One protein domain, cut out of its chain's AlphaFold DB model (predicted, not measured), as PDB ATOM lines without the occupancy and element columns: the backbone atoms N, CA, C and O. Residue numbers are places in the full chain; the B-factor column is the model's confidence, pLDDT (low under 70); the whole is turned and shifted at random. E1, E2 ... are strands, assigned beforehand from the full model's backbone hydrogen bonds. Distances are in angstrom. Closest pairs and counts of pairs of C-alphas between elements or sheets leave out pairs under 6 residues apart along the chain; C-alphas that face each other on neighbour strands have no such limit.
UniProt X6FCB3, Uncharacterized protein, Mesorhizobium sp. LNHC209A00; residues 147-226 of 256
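This is residues 147 to 226 of the 256 residues of an uncharacterized protein of Mesorhizobium sp. LNHC209A00 (UniProt X6FCB3). A strongly twisted sheet of four strands, E2 E1 E3 E6, is partly covered by the two-stranded hairpin of E4 and E5, in a small, loosely formed sandwich like an open V. The two sheets join at one end, through the links E3 to E4 and E5 to E6, and spread apart toward the turn between E4 and E5, while residues 168 to 180 make a wide loop beyond E2. The printed part has 80 residues with six named strands, E1 to E6 in order along the chain, and no named helix; the class is all strand. Both sheets are antiparallel, with the orders E2 - E1 - E3 - E6 and E4 - E5. The whole is only just compact, close to loose, with a radius of gyration of the C-alphas of 13.6 A and spans of 39 by 30 by 23 A.

E1, residues 151 to 158, is an inner strand and forms a hairpin with E2, residues 165 to 167, an edge strand. Their directions stand at 120 degrees, and N 157 and O 166 are 2.8 A apart, within hydrogen-bond range. On E1's other side is E3, residues 181 to 188, antiparallel at 162 degrees, with N 154 and O 185 within hydrogen-bond range at 2.8 A. E6, residues 220 to 225, is the other edge strand, antiparallel to E3 at 161 degrees, with N 184 and O 223 at 2.8 A. E4, residues 194 to 201, and E5, residues 207 to 215, form a hairpin at 164 degrees, with N 196 and O 213 at 2.8 A. The two sheets make a sandwich, two sheets face to face, with the facing parts 9.8 A centre to centre and the strands of the one at 36 degrees to those of the other. The closest C-alphas of E3 and E5 are those of Asn 188 and Leu 215, 6.3 A apart. E2 is apart from E4 and E5.

E1 begins at C-alpha 151 (310.595, 207.176, 285.745) and is 22.2 A long; E2 measures 6.4 A. E3 is 22.7 A, E4 22.1 A and E5 22.8 A long, with C-alpha 207 at (295.421, 203.248, 268.572). E6 measures 16.2 A and ends at C-alpha 225 (290.991, 205.453, 282.572).

The two C-alphas farthest apart, those of Pro 178 and Asp 191, are 39.1 A apart. The printed part has no cut. The link E2 to E3, 13 residues, is long. The mean pLDDT of the printed part is 81.6; residues 170 to 174, 203 to 204 and 225 to 226 are under 70.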
ATOM      1  N   LYS A 147     315.691 205.445 283.038       81.31
ATOM      2  CA  LYS A 147     315.886 204.270 283.884       81.31
ATOM      3  C   LYS A 147     314.647 204.030 284.754       81.31
ATOM      4  O   LYS A 147     313.995 205.003 285.141       81.31
ATOM      5  N   PRO A 148     314.351 202.775 285.143       78.25
ATOM      6  CA  PRO A 148     313.229 202.474 286.034       78.25
ATOM      7  C   PRO A 148     313.260 203.255 287.359       78.25
ATOM      8  O   PRO A 148     312.218 203.561 287.927       78.25
ATOM      9  N   GLU A 149     314.450 203.604 287.860       84.94
ATOM     10  CA  GLU A 149     314.612 204.443 289.053       84.94
ATOM     11  C   GLU A 149     314.320 205.937 288.830       84.94
ATOM     12  O   GLU A 149     314.077 206.652 289.800       84.94
ATOM     13  N   GLU A 150     314.340 206.419 287.585       87.44
ATOM     14  CA  GLU A 150     314.081 207.818 287.221       87.44
ATOM     15  C   GLU A 150     312.605 208.037 286.896       87.44
ATOM     16  O   GLU A 150     312.005 209.000 287.372       87.44
ATOM     17  N   VAL A 151     312.010 207.134 286.116       86.12
ATOM     18  CA  VAL A 151     310.595 207.176 285.745       86.12
ATOM     19  C   VAL A 151     310.018 205.772 285.835       86.12
ATOM     20  O   VAL A 151     310.486 204.858 285.161       86.12
ATOM     21  N   ASP A 152     308.970 205.622 286.641       88.00
ATOM     22  CA  ASP A 152     308.239 204.367 286.804       88.00
ATOM     23  C   ASP A 152     306.794 204.552 286.336       88.00
ATOM     24  O   ASP A 152     306.130 205.519 286.718       88.00
ATOM     25  N   VAL A 153     306.314 203.641 285.492       85.50
ATOM     26  CA  VAL A 153     304.937 203.634 284.985       85.50
ATOM     27  C   VAL A 153     304.375 202.233 285.153       85.50
ATOM     28  O   VAL A 153     304.844 201.277 284.538       85.50
ATOM     29  N   GLN A 154     303.333 202.126 285.968       87.12
ATOM     30  CA  GLN A 154     302.677 200.875 286.307       87.12
ATOM     31  C   GLN A 154     301.208 200.923 285.913       87.12
ATOM     32  O   GLN A 154     300.510 201.913 286.134       87.12
ATOM     33  N   PHE A 155     300.720 199.813 285.376       86.06
ATOM     34  CA  PHE A 155     299.316 199.647 285.031       86.06
ATOM     35  C   PHE A 155     298.635 198.779 286.082       86.06
ATOM     36  O   PHE A 155     299.200 197.783 286.528       86.06
ATOM     37  N   HIS A 156     297.424 199.150 286.469       87.25
ATOM     38  CA  HIS A 156     296.612 198.443 287.448       87.25
ATOM     39  C   HIS A 156     295.188 198.263 286.923       87.25
ATOM     40  O   HIS A 156     294.738 199.003 286.052       87.25
ATOM     41  N   VAL A 157     294.468 197.285 287.458       87.25
ATOM     42  CA  VAL A 157     293.023 197.140 287.287       87.25
ATOM     43  C   VAL A 157     292.361 197.472 288.610       87.25
ATOM     44  O   VAL A 157     292.687 196.875 289.636       87.25
ATOM     45  N   LYS A 158     291.402 198.392 288.576       86.56
ATOM     46  CA  LYS A 158     290.450 198.590 289.661       86.56
ATOM     47  C   LYS A 158     289.179 197.829 289.321       86.56
ATOM     48  O   LYS A 158     288.548 198.087 288.295       86.56
ATOM     49  N   ARG A 159     288.819 196.862 290.162       86.62
ATOM     50  CA  ARG A 159     287.585 196.087 289.977       86.62
ATOM     51  C   ARG A 159     286.376 196.959 290.261       86.62
ATOM     52  O   ARG A 159     286.405 197.731 291.214       86.62
ATOM     53  N   ARG A 160     285.294 196.773 289.502       83.38
ATOM     54  CA  ARG A 160     284.048 197.539 289.685       83.38
ATOM     55  C   ARG A 160     283.570 197.590 291.141       83.38
ATOM     56  O   ARG A 160     283.204 198.649 291.638       83.38
ATOM     57  N   ASP A 161     283.571 196.432 291.796       83.50
ATOM     58  CA  ASP A 161     283.063 196.255 293.160       83.50
ATOM     59  C   ASP A 161     284.200 196.144 294.195       83.50
ATOM     60  O   ASP A 161     283.985 195.687 295.318       83.50
ATOM     61  N   GLY A 162     285.430 196.500 293.808       78.44
ATOM     62  CA  GLY A 162     286.620 196.387 294.643       78.44
ATOM     63  C   GLY A 162     287.299 197.733 294.868       78.44
ATOM     64  O   GLY A 162     287.471 198.530 293.950       78.44
ATOM     65  N   ASP A 163     287.763 197.957 296.093       77.75
ATOM     66  CA  ASP A 163     288.472 199.193 296.453       77.75
ATOM     67  C   ASP A 163     289.983 199.135 296.159       77.75
ATOM     68  O   ASP A 163     290.687 200.130 296.313       77.75
ATOM     69  N   GLY A 164     290.497 197.971 295.750       84.62
ATOM     70  CA  GLY A 164     291.921 197.731 295.522       84.62
ATOM     71  C   GLY A 164     292.362 197.921 294.071       84.62
ATOM     72  O   GLY A 164     291.620 197.624 293.134       84.62
ATOM     73  N   LEU A 165     293.614 198.355 293.907       86.12
ATOM     74  CA  LEU A 165     294.326 198.349 292.632       86.12
ATOM     75  C   LEU A 165     295.121 197.048 292.489       86.12
ATOM     76  O   LEU A 165     296.029 196.769 293.273       86.12
ATOM     77  N   GLU A 166     294.789 196.252 291.479       88.00
ATOM     78  CA  GLU A 166     295.492 195.012 291.146       88.00
ATOM     79  C   GLU A 166     296.542 195.280 290.056       88.00
ATOM     80  O   GLU A 166     296.165 195.724 288.971       88.00
ATOM     81  N   PRO A 167     297.842 195.014 290.269       85.81
ATOM     82  CA  PRO A 167     298.863 195.296 289.262       85.81
ATOM     83  C   PRO A 167     298.700 194.416 288.017       85.81
ATOM     84  O   PRO A 167     298.563 193.192 288.103       85.81
ATOM     85  N   LEU A 168     298.785 195.040 286.843       80.44
ATOM     86  CA  LEU A 168     298.837 194.362 285.552       80.44
ATOM     87  C   LEU A 168     300.256 193.866 285.288       80.44
ATOM     88  O   LEU A 168     301.164 194.625 284.959       80.44
ATOM     89  N   GLN A 169     300.443 192.557 285.423       73.62
ATOM     90  CA  GLN A 169     301.722 191.911 285.155       73.62
ATOM     91  C   GLN A 169     301.841 191.575 283.670       73.62
ATOM     92  O   GLN A 169     301.005 190.860 283.126       73.62
ATOM     93  N   ALA A 170     302.924 192.018 283.030       65.50
ATOM     94  CA  ALA A 170     303.161 191.780 281.603       65.50
ATOM     95  C   ALA A 170     303.218 190.284 281.216       65.50
ATOM     96  O   ALA A 170     302.981 189.934 280.063       65.50
ATOM     97  N   SER A 171     303.525 189.396 282.166       65.94
ATOM     98  CA  SER A 171     303.598 187.942 281.961       65.94
ATOM     99  C   SER A 171     302.245 187.225 282.038       65.94
ATOM    100  O   SER A 171     302.181 186.026 281.763       65.94
ATOM    101  N   VAL A 172     301.169 187.921 282.412       65.50
ATOM    102  CA  VAL A 172     299.838 187.340 282.615       65.50
ATOM    103  C   VAL A 172     298.849 188.039 281.699       65.50
ATOM    104  O   VAL A 172     298.780 189.259 281.677       65.50
ATOM    105  N   VAL A 173     298.037 187.271 280.967       67.56
ATOM    106  CA  VAL A 173     296.901 187.840 280.231       67.56
ATOM    107  C   VAL A 173     295.834 188.243 281.253       67.56
ATOM    108  O   VAL A 173     295.225 187.352 281.862       67.56
ATOM    109  N   PRO A 174     295.594 189.546 281.484       67.00
ATOM    110  CA  PRO A 174     294.654 189.971 282.503       67.00
ATOM    111  C   PRO A 174     293.225 189.674 282.051       67.00
ATOM    112  O   PRO A 174     292.849 189.906 280.901       67.00
ATOM    113  N   ARG A 175     292.404 189.160 282.970       70.75
ATOM    114  CA  ARG A 175     290.956 189.071 282.767       70.75
ATOM    115  C   ARG A 175     290.305 190.292 283.389       70.75
ATOM    116  O   ARG A 175     290.457 190.521 284.589       70.75
ATOM    117  N   VAL A 176     289.576 191.036 282.574       72.75
ATOM    118  CA  VAL A 176     288.827 192.229 282.966       72.75
ATOM    119  C   VAL A 176     287.357 192.037 282.614       72.75
ATOM    120  O   VAL A 176     287.037 191.369 281.626       72.75
ATOM    121  N   SER A 177     286.476 192.568 283.454       73.62
ATOM    122  CA  SER A 177     285.025 192.524 283.268       73.62
ATOM    123  C   SER A 177     284.492 193.905 282.880       73.62
ATOM    124  O   SER A 177     285.127 194.913 283.184       73.62
ATOM    125  N   PRO A 178     283.315 193.987 282.234       72.06
ATOM    126  CA  PRO A 178     282.656 195.268 282.002       72.06
ATOM    127  C   PRO A 178     282.476 196.061 283.309       72.06
ATOM    128  O   PRO A 178     281.898 195.552 284.274       72.06
ATOM    129  N   GLY A 179     282.947 197.309 283.320       71.94
ATOM    130  CA  GLY A 179     282.944 198.185 284.497       71.94
ATOM    131  C   GLY A 179     284.194 198.103 285.375       71.94
ATOM    132  O   GLY A 179     284.267 198.844 286.349       71.94
ATOM    133  N   ASP A 180     285.162 197.238 285.054       79.44
ATOM    134  CA  ASP A 180     286.518 197.365 285.590       79.44
ATOM    135  C   ASP A 180     287.218 198.566 284.928       79.44
ATOM    136  O   ASP A 180     287.053 198.812 283.731       79.44
ATOM    137  N   GLU A 181     288.040 199.284 285.688       81.12
ATOM    138  CA  GLU A 181     288.825 200.418 285.197       81.12
ATOM    139  C   GLU A 181     290.303 200.042 285.110       81.12
ATOM    140  O   GLU A 181     290.826 199.315 285.958       81.12
ATOM    141  N   VAL A 182     291.010 200.585 284.121       82.25
ATOM    142  CA  VAL A 182     292.469 200.475 284.056       82.25
ATOM    143  C   VAL A 182     293.067 201.762 284.602       82.25
ATOM    144  O   VAL A 182     292.756 202.854 284.139       82.25
ATOM    145  N   HIS A 183     293.928 201.632 285.600       85.81
ATOM    146  CA  HIS A 183     294.590 202.741 286.269       85.81
ATOM    147  C   HIS A 183     296.058 202.793 285.865       85.81
ATOM    148  O   HIS A 183     296.728 201.764 285.774       85.81
ATOM    149  N   VAL A 184     296.557 203.997 285.620       85.12
ATOM    150  CA  VAL A 184     297.971 204.262 285.358       85.12
ATOM    151  C   VAL A 184     298.540 204.983 286.564       85.12
ATOM    152  O   VAL A 184     298.080 206.069 286.915       85.12
ATOM    153  N   LEU A 185     299.544 204.375 287.183       89.50
ATOM    154  CA  LEU A 185     300.333 204.981 288.243       89.50
ATOM    155  C   LEU A 185     301.685 205.342 287.651       89.50
ATOM    156  O   LEU A 185     302.434 204.466 287.227       89.50
ATOM    157  N   ALA A 186     301.985 206.632 287.604       89.38
ATOM    158  CA  ALA A 186     303.232 207.139 287.070       89.38
ATOM    159  C   ALA A 186     303.975 207.961 288.119       89.38
ATOM    160  O   ALA A 186     303.401 208.833 288.776       89.38
ATOM    161  N   LYS A 187     305.273 207.708 288.255       92.19
ATOM    162  CA  LYS A 187     306.150 208.406 289.185       92.19
ATOM    163  C   LYS A 187     307.369 208.934 288.447       92.19
ATOM    164  O   LYS A 187     308.122 208.168 287.855       92.19
ATOM    165  N   ASN A 188     307.589 210.240 288.542       92.75
ATOM    166  CA  ASN A 188     308.814 210.883 288.093       92.75
ATOM    167  C   ASN A 188     309.725 211.101 289.303       92.75
ATOM    168  O   ASN A 188     309.507 212.019 290.085       92.75
ATOM    169  N   SER A 189     310.739 210.257 289.464       93.25
ATOM    170  CA  SER A 189     311.760 210.384 290.511       93.25
ATOM    171  C   SER A 189     313.007 211.138 290.027       93.25
ATOM    172  O   SER A 189     313.977 211.249 290.780       93.25
ATOM    173  N   SER A 190     312.996 211.675 288.803       90.44
ATOM    174  CA  SER A 190     314.079 212.499 288.255       90.44
ATOM    175  C   SER A 190     313.988 213.969 288.696       90.44
ATOM    176  O   SER A 190     313.045 214.391 289.378       90.44
ATOM    177  N   ASP A 191     314.986 214.763 288.307       91.31
ATOM    178  CA  ASP A 191     315.010 216.222 288.462       91.31
ATOM    179  C   ASP A 191     314.483 216.977 287.223       91.31
ATOM    180  O   ASP A 191     314.442 218.209 287.222       91.31
ATOM    181  N   GLN A 192     314.046 216.254 286.184       90.12
ATOM    182  CA  GLN A 192     313.548 216.808 284.924       90.12
ATOM    183  C   GLN A 192     312.019 216.760 284.837       90.12
ATOM    184  O   GLN A 192     311.352 216.003 285.541       90.12
ATOM    185  N   LEU A 193     311.453 217.562 283.934       90.38
ATOM    186  CA  LEU A 193     310.060 217.406 283.511       90.38
ATOM    187  C   LEU A 193     309.942 216.192 282.588       90.38
ATOM    188  O   LEU A 193     310.726 216.059 281.651       90.38
ATOM    189  N   VAL A 194     308.937 215.351 282.826       88.50
ATOM    190  CA  VAL A 194     308.703 214.133 282.039       88.50
ATOM    191  C   VAL A 194     307.312 214.179 281.428       88.50
ATOM    192  O   VAL A 194     306.323 214.305 282.145       88.50
ATOM    193  N   ASP A 195     307.237 214.054 280.106       88.56
ATOM    194  CA  ASP A 195     305.973 213.930 279.383       88.56
ATOM    195  C   ASP A 195     305.607 212.450 279.225       88.56
ATOM    196  O   ASP A 195     306.388 211.655 278.700       88.56
ATOM    197  N   ILE A 196     304.404 212.082 279.659       84.38
ATOM    198  CA  ILE A 196     303.876 210.721 279.576       84.38
ATOM    199  C   ILE A 196     302.727 210.697 278.583       84.38
ATOM    200  O   ILE A 196     301.780 211.474 278.687       84.38
ATOM    201  N   ASN A 197     302.805 209.761 277.639       84.81
ATOM    202  CA  ASN A 197     301.727 209.446 276.714       84.81
ATOM    203  C   ASN A 197     301.344 207.977 276.872       84.81
ATOM    204  O   ASN A 197     302.163 207.092 276.632       84.81
ATOM    205  N   VAL A 198     300.094 207.725 277.249       79.94
ATOM    206  CA  VAL A 198     299.549 206.373 277.381       79.94
ATOM    207  C   VAL A 198     298.651 206.089 276.190       79.94
ATOM    208  O   VAL A 198     297.688 206.812 275.927       79.94
ATOM    209  N   LEU A 199     298.973 205.014 275.477       81.56
ATOM    210  CA  LEU A 199     298.253 204.558 274.297       81.56
ATOM    211  C   LEU A 199     297.673 203.168 274.554       81.56
ATOM    212  O   LEU A 199     298.381 202.274 275.014       81.56
ATOM    213  N   TYR A 200     296.407 202.975 274.198       76.56
ATOM    214  CA  TYR A 200     295.801 201.657 274.083       76.56
ATOM    215  C   TYR A 200     295.911 201.191 272.637       76.56
ATOM    216  O   TYR A 200     295.509 201.909 271.719       76.56
ATOM    217  N   VAL A 201     296.450 199.988 272.446       77.31
ATOM    218  CA  VAL A 201     296.481 199.314 271.148       77.31
ATOM    219  C   VAL A 201     295.484 198.164 271.200       77.31
ATOM    220  O   VAL A 201     295.689 197.192 271.927       77.31
ATOM    221  N   GLY A 202     294.395 198.286 270.443       70.12
ATOM    222  CA  GLY A 202     293.390 197.237 270.314       70.12
ATOM    223  C   GLY A 202     293.915 196.014 269.558       70.12
ATOM    224  O   GLY A 202     294.920 196.069 268.849       70.12
ATOM    225  N   SER A 203     293.191 194.900 269.651       68.44
ATOM    226  CA  SER A 203     293.466 193.671 268.885       68.44
ATOM    227  C   SER A 203     293.346 193.846 267.365       68.44
ATOM    228  O   SER A 203     293.932 193.085 266.599       68.44
ATOM    229  N   ASP A 204     292.614 194.867 266.927       67.31
ATOM    230  CA  ASP A 204     292.516 195.322 265.540       67.31
ATOM    231  C   ASP A 204     293.593 196.356 265.168       67.31
ATOM    232  O   ASP A 204     293.532 196.954 264.093       67.31
ATOM    233  N   TYR A 205     294.580 196.567 266.046       74.06
ATOM    234  CA  TYR A 205     295.649 197.558 265.928       74.06
ATOM    235  C   TYR A 205     295.161 199.014 265.904       74.06
ATOM    236  O   TYR A 205     295.922 199.915 265.540       74.06
ATOM    237  N   SER A 206     293.912 199.276 266.310       71.06
ATOM    238  CA  SER A 206     293.461 200.644 266.566       71.06
ATOM    239  C   SER A 206     294.257 201.249 267.721       71.06
ATOM    240  O   SER A 206     294.509 200.592 268.729       71.06
ATOM    241  N   ILE A 207     294.684 202.501 267.553       72.38
ATOM    242  CA  ILE A 207     295.421 203.248 268.572       72.38
ATOM    243  C   ILE A 207     294.466 204.273 269.170       72.38
ATOM    244  O   ILE A 207     293.976 205.157 268.462       72.38
ATOM    245  N   THR A 208     294.232 204.173 270.471       76.25
ATOM    246  CA  THR A 208     293.487 205.164 271.242       76.25
ATOM    247  C   THR A 208     294.442 205.836 272.209       76.25
ATOM    248  O   THR A 208     295.110 205.175 273.001       76.25
ATOM    249  N   HIS A 209     294.532 207.160 272.128       78.94
ATOM    250  CA  HIS A 209     295.269 207.943 273.112       78.94
ATOM    251  C   HIS A 209     294.410 208.084 274.370       78.94
ATOM    252  O   HIS A 209     293.237 208.439 274.275       78.94
ATOM    253  N   ILE A 210     294.976 207.716 275.519       76.00
ATOM    254  CA  ILE A 210     294.252 207.626 276.792       76.00
ATOM    255  C   ILE A 210     294.617 208.807 277.686       76.00
ATOM    256  O   ILE A 210     293.742 209.475 278.228       76.00
ATOM    257  N   VAL A 211     295.919 209.042 277.856       76.38
ATOM    258  CA  VAL A 211     296.464 210.028 278.792       76.38
ATOM    259  C   VAL A 211     297.630 210.745 278.125       76.38
ATOM    260  O   VAL A 211     298.508 210.097 277.552       76.38
ATOM    261  N   ALA A 212     297.652 212.074 278.232       84.75
ATOM    262  CA  ALA A 212     298.835 212.900 278.008       84.75
ATOM    263  C   ALA A 212     299.009 213.799 279.222       84.75
ATOM    264  O   ALA A 212     298.160 214.647 279.472       84.75
ATOM    265  N   GLU A 213     300.106 213.624 279.946       85.69
ATOM    266  CA  GLU A 213     300.385 214.404 281.147       85.69
ATOM    267  C   GLU A 213     301.857 214.772 281.232       85.69
ATOM    268  O   GLU A 213     302.726 214.060 280.725       85.69
ATOM    269  N   ARG A 214     302.136 215.882 281.914       89.50
ATOM    270  CA  ARG A 214     303.495 216.324 282.225       89.50
ATOM    271  C   ARG A 214     303.739 216.203 283.719       89.50
ATOM    272  O   ARG A 214     303.155 216.940 284.511       89.50
ATOM    273  N   LEU A 215     304.650 215.319 284.102       91.12
ATOM    274  CA  LEU A 215     305.063 215.150 285.485       91.12
ATOM    275  C   LEU A 215     306.171 216.133 285.852       91.12
ATOM    276  O   LEU A 215     307.251 216.139 285.255       91.12
ATOM    277  N   ALA A 216     305.912 216.920 286.895       94.38
ATOM    278  CA  ALA A 216     306.942 217.685 287.586       94.38
ATOM    279  C   ALA A 216     307.998 216.756 288.219       94.38
ATOM    280  O   ALA A 216     307.700 215.585 288.484       94.38
ATOM    281  N   PRO A 217     309.215 217.258 288.490       94.12
ATOM    282  CA  PRO A 217     310.200 216.524 289.275       94.12
ATOM    283  C   PRO A 217     309.606 216.029 290.595       94.12
ATOM    284  O   PRO A 217     308.902 216.777 291.278       94.12
ATOM    285  N   GLN A 218     309.904 214.782 290.958       92.88
ATOM    286  CA  GLN A 218     309.413 214.122 292.178       92.88
ATOM    287  C   GLN A 218     307.883 213.931 292.250       92.88
ATOM    288  O   GLN A 218     307.360 213.552 293.301       92.88
ATOM    289  N   ALA A 219     307.141 214.177 291.163       92.38
ATOM    290  CA  ALA A 219     305.689 214.034 291.148       92.38
ATOM    291  C   ALA A 219     305.245 212.572 291.009       92.38
ATOM    292  O   ALA A 219     305.892 211.750 290.358       92.38
ATOM    293  N   THR A 220     304.089 212.270 291.597       90.69
ATOM    294  CA  THR A 220     303.350 211.019 291.388       90.69
ATOM    295  C   THR A 220     301.960 211.353 290.868       90.69
ATOM    296  O   THR A 220     301.342 212.316 291.322       90.69
ATOM    297  N   LEU A 221     301.491 210.559 289.917       87.44
ATOM    298  CA  LEU A 221     300.207 210.693 289.257       87.44
ATOM    299  C   LEU A 221     299.505 209.339 289.248       87.44
ATOM    300  O   LEU A 221     300.102 208.333 288.874       87.44
ATOM    301  N   GLU A 222     298.232 209.338 289.619       87.50
ATOM    302  CA  GLU A 222     297.329 208.200 289.484       87.50
ATOM    303  C   GLU A 222     296.140 208.647 288.635       87.50
ATOM    304  O   GLU A 222     295.457 209.614 288.981       87.50
ATOM    305  N   ILE A 223     295.918 207.976 287.506       81.69
ATOM    306  CA  ILE A 223     294.786 208.247 286.616       81.69
ATOM    307  C   ILE A 223     294.027 206.954 286.368       81.69
ATOM    308  O   ILE A 223     294.574 206.010 285.799       81.69
ATOM    309  N   GLY A 224     292.746 206.958 286.723       73.81
ATOM    310  CA  GLY A 224     291.785 205.970 286.252       73.81
ATOM    311  C   GLY A 224     291.338 206.306 284.836       73.81
ATOM    312  O   GLY A 224     290.856 207.408 284.573       73.81
ATOM    313  N   ALA A 225     291.500 205.359 283.923       65.56
ATOM    314  CA  ALA A 225     290.991 205.453 282.572       65.56
ATOM    315  C   ALA A 225     289.948 204.351 282.345       65.56
ATOM    316  O   ALA A 225     290.233 203.152 282.422       65.56
ATOM    317  N   ASP A 226     288.724 204.777 282.041       61.75
ATOM    318  CA  ASP A 226     287.603 203.904 281.691       61.75
ATOM    319  C   ASP A 226     287.793 203.373 280.256       61.75
ATOM    320  O   ASP A 226     287.156 203.791 279.289       61.75
TER     321      ASP A 226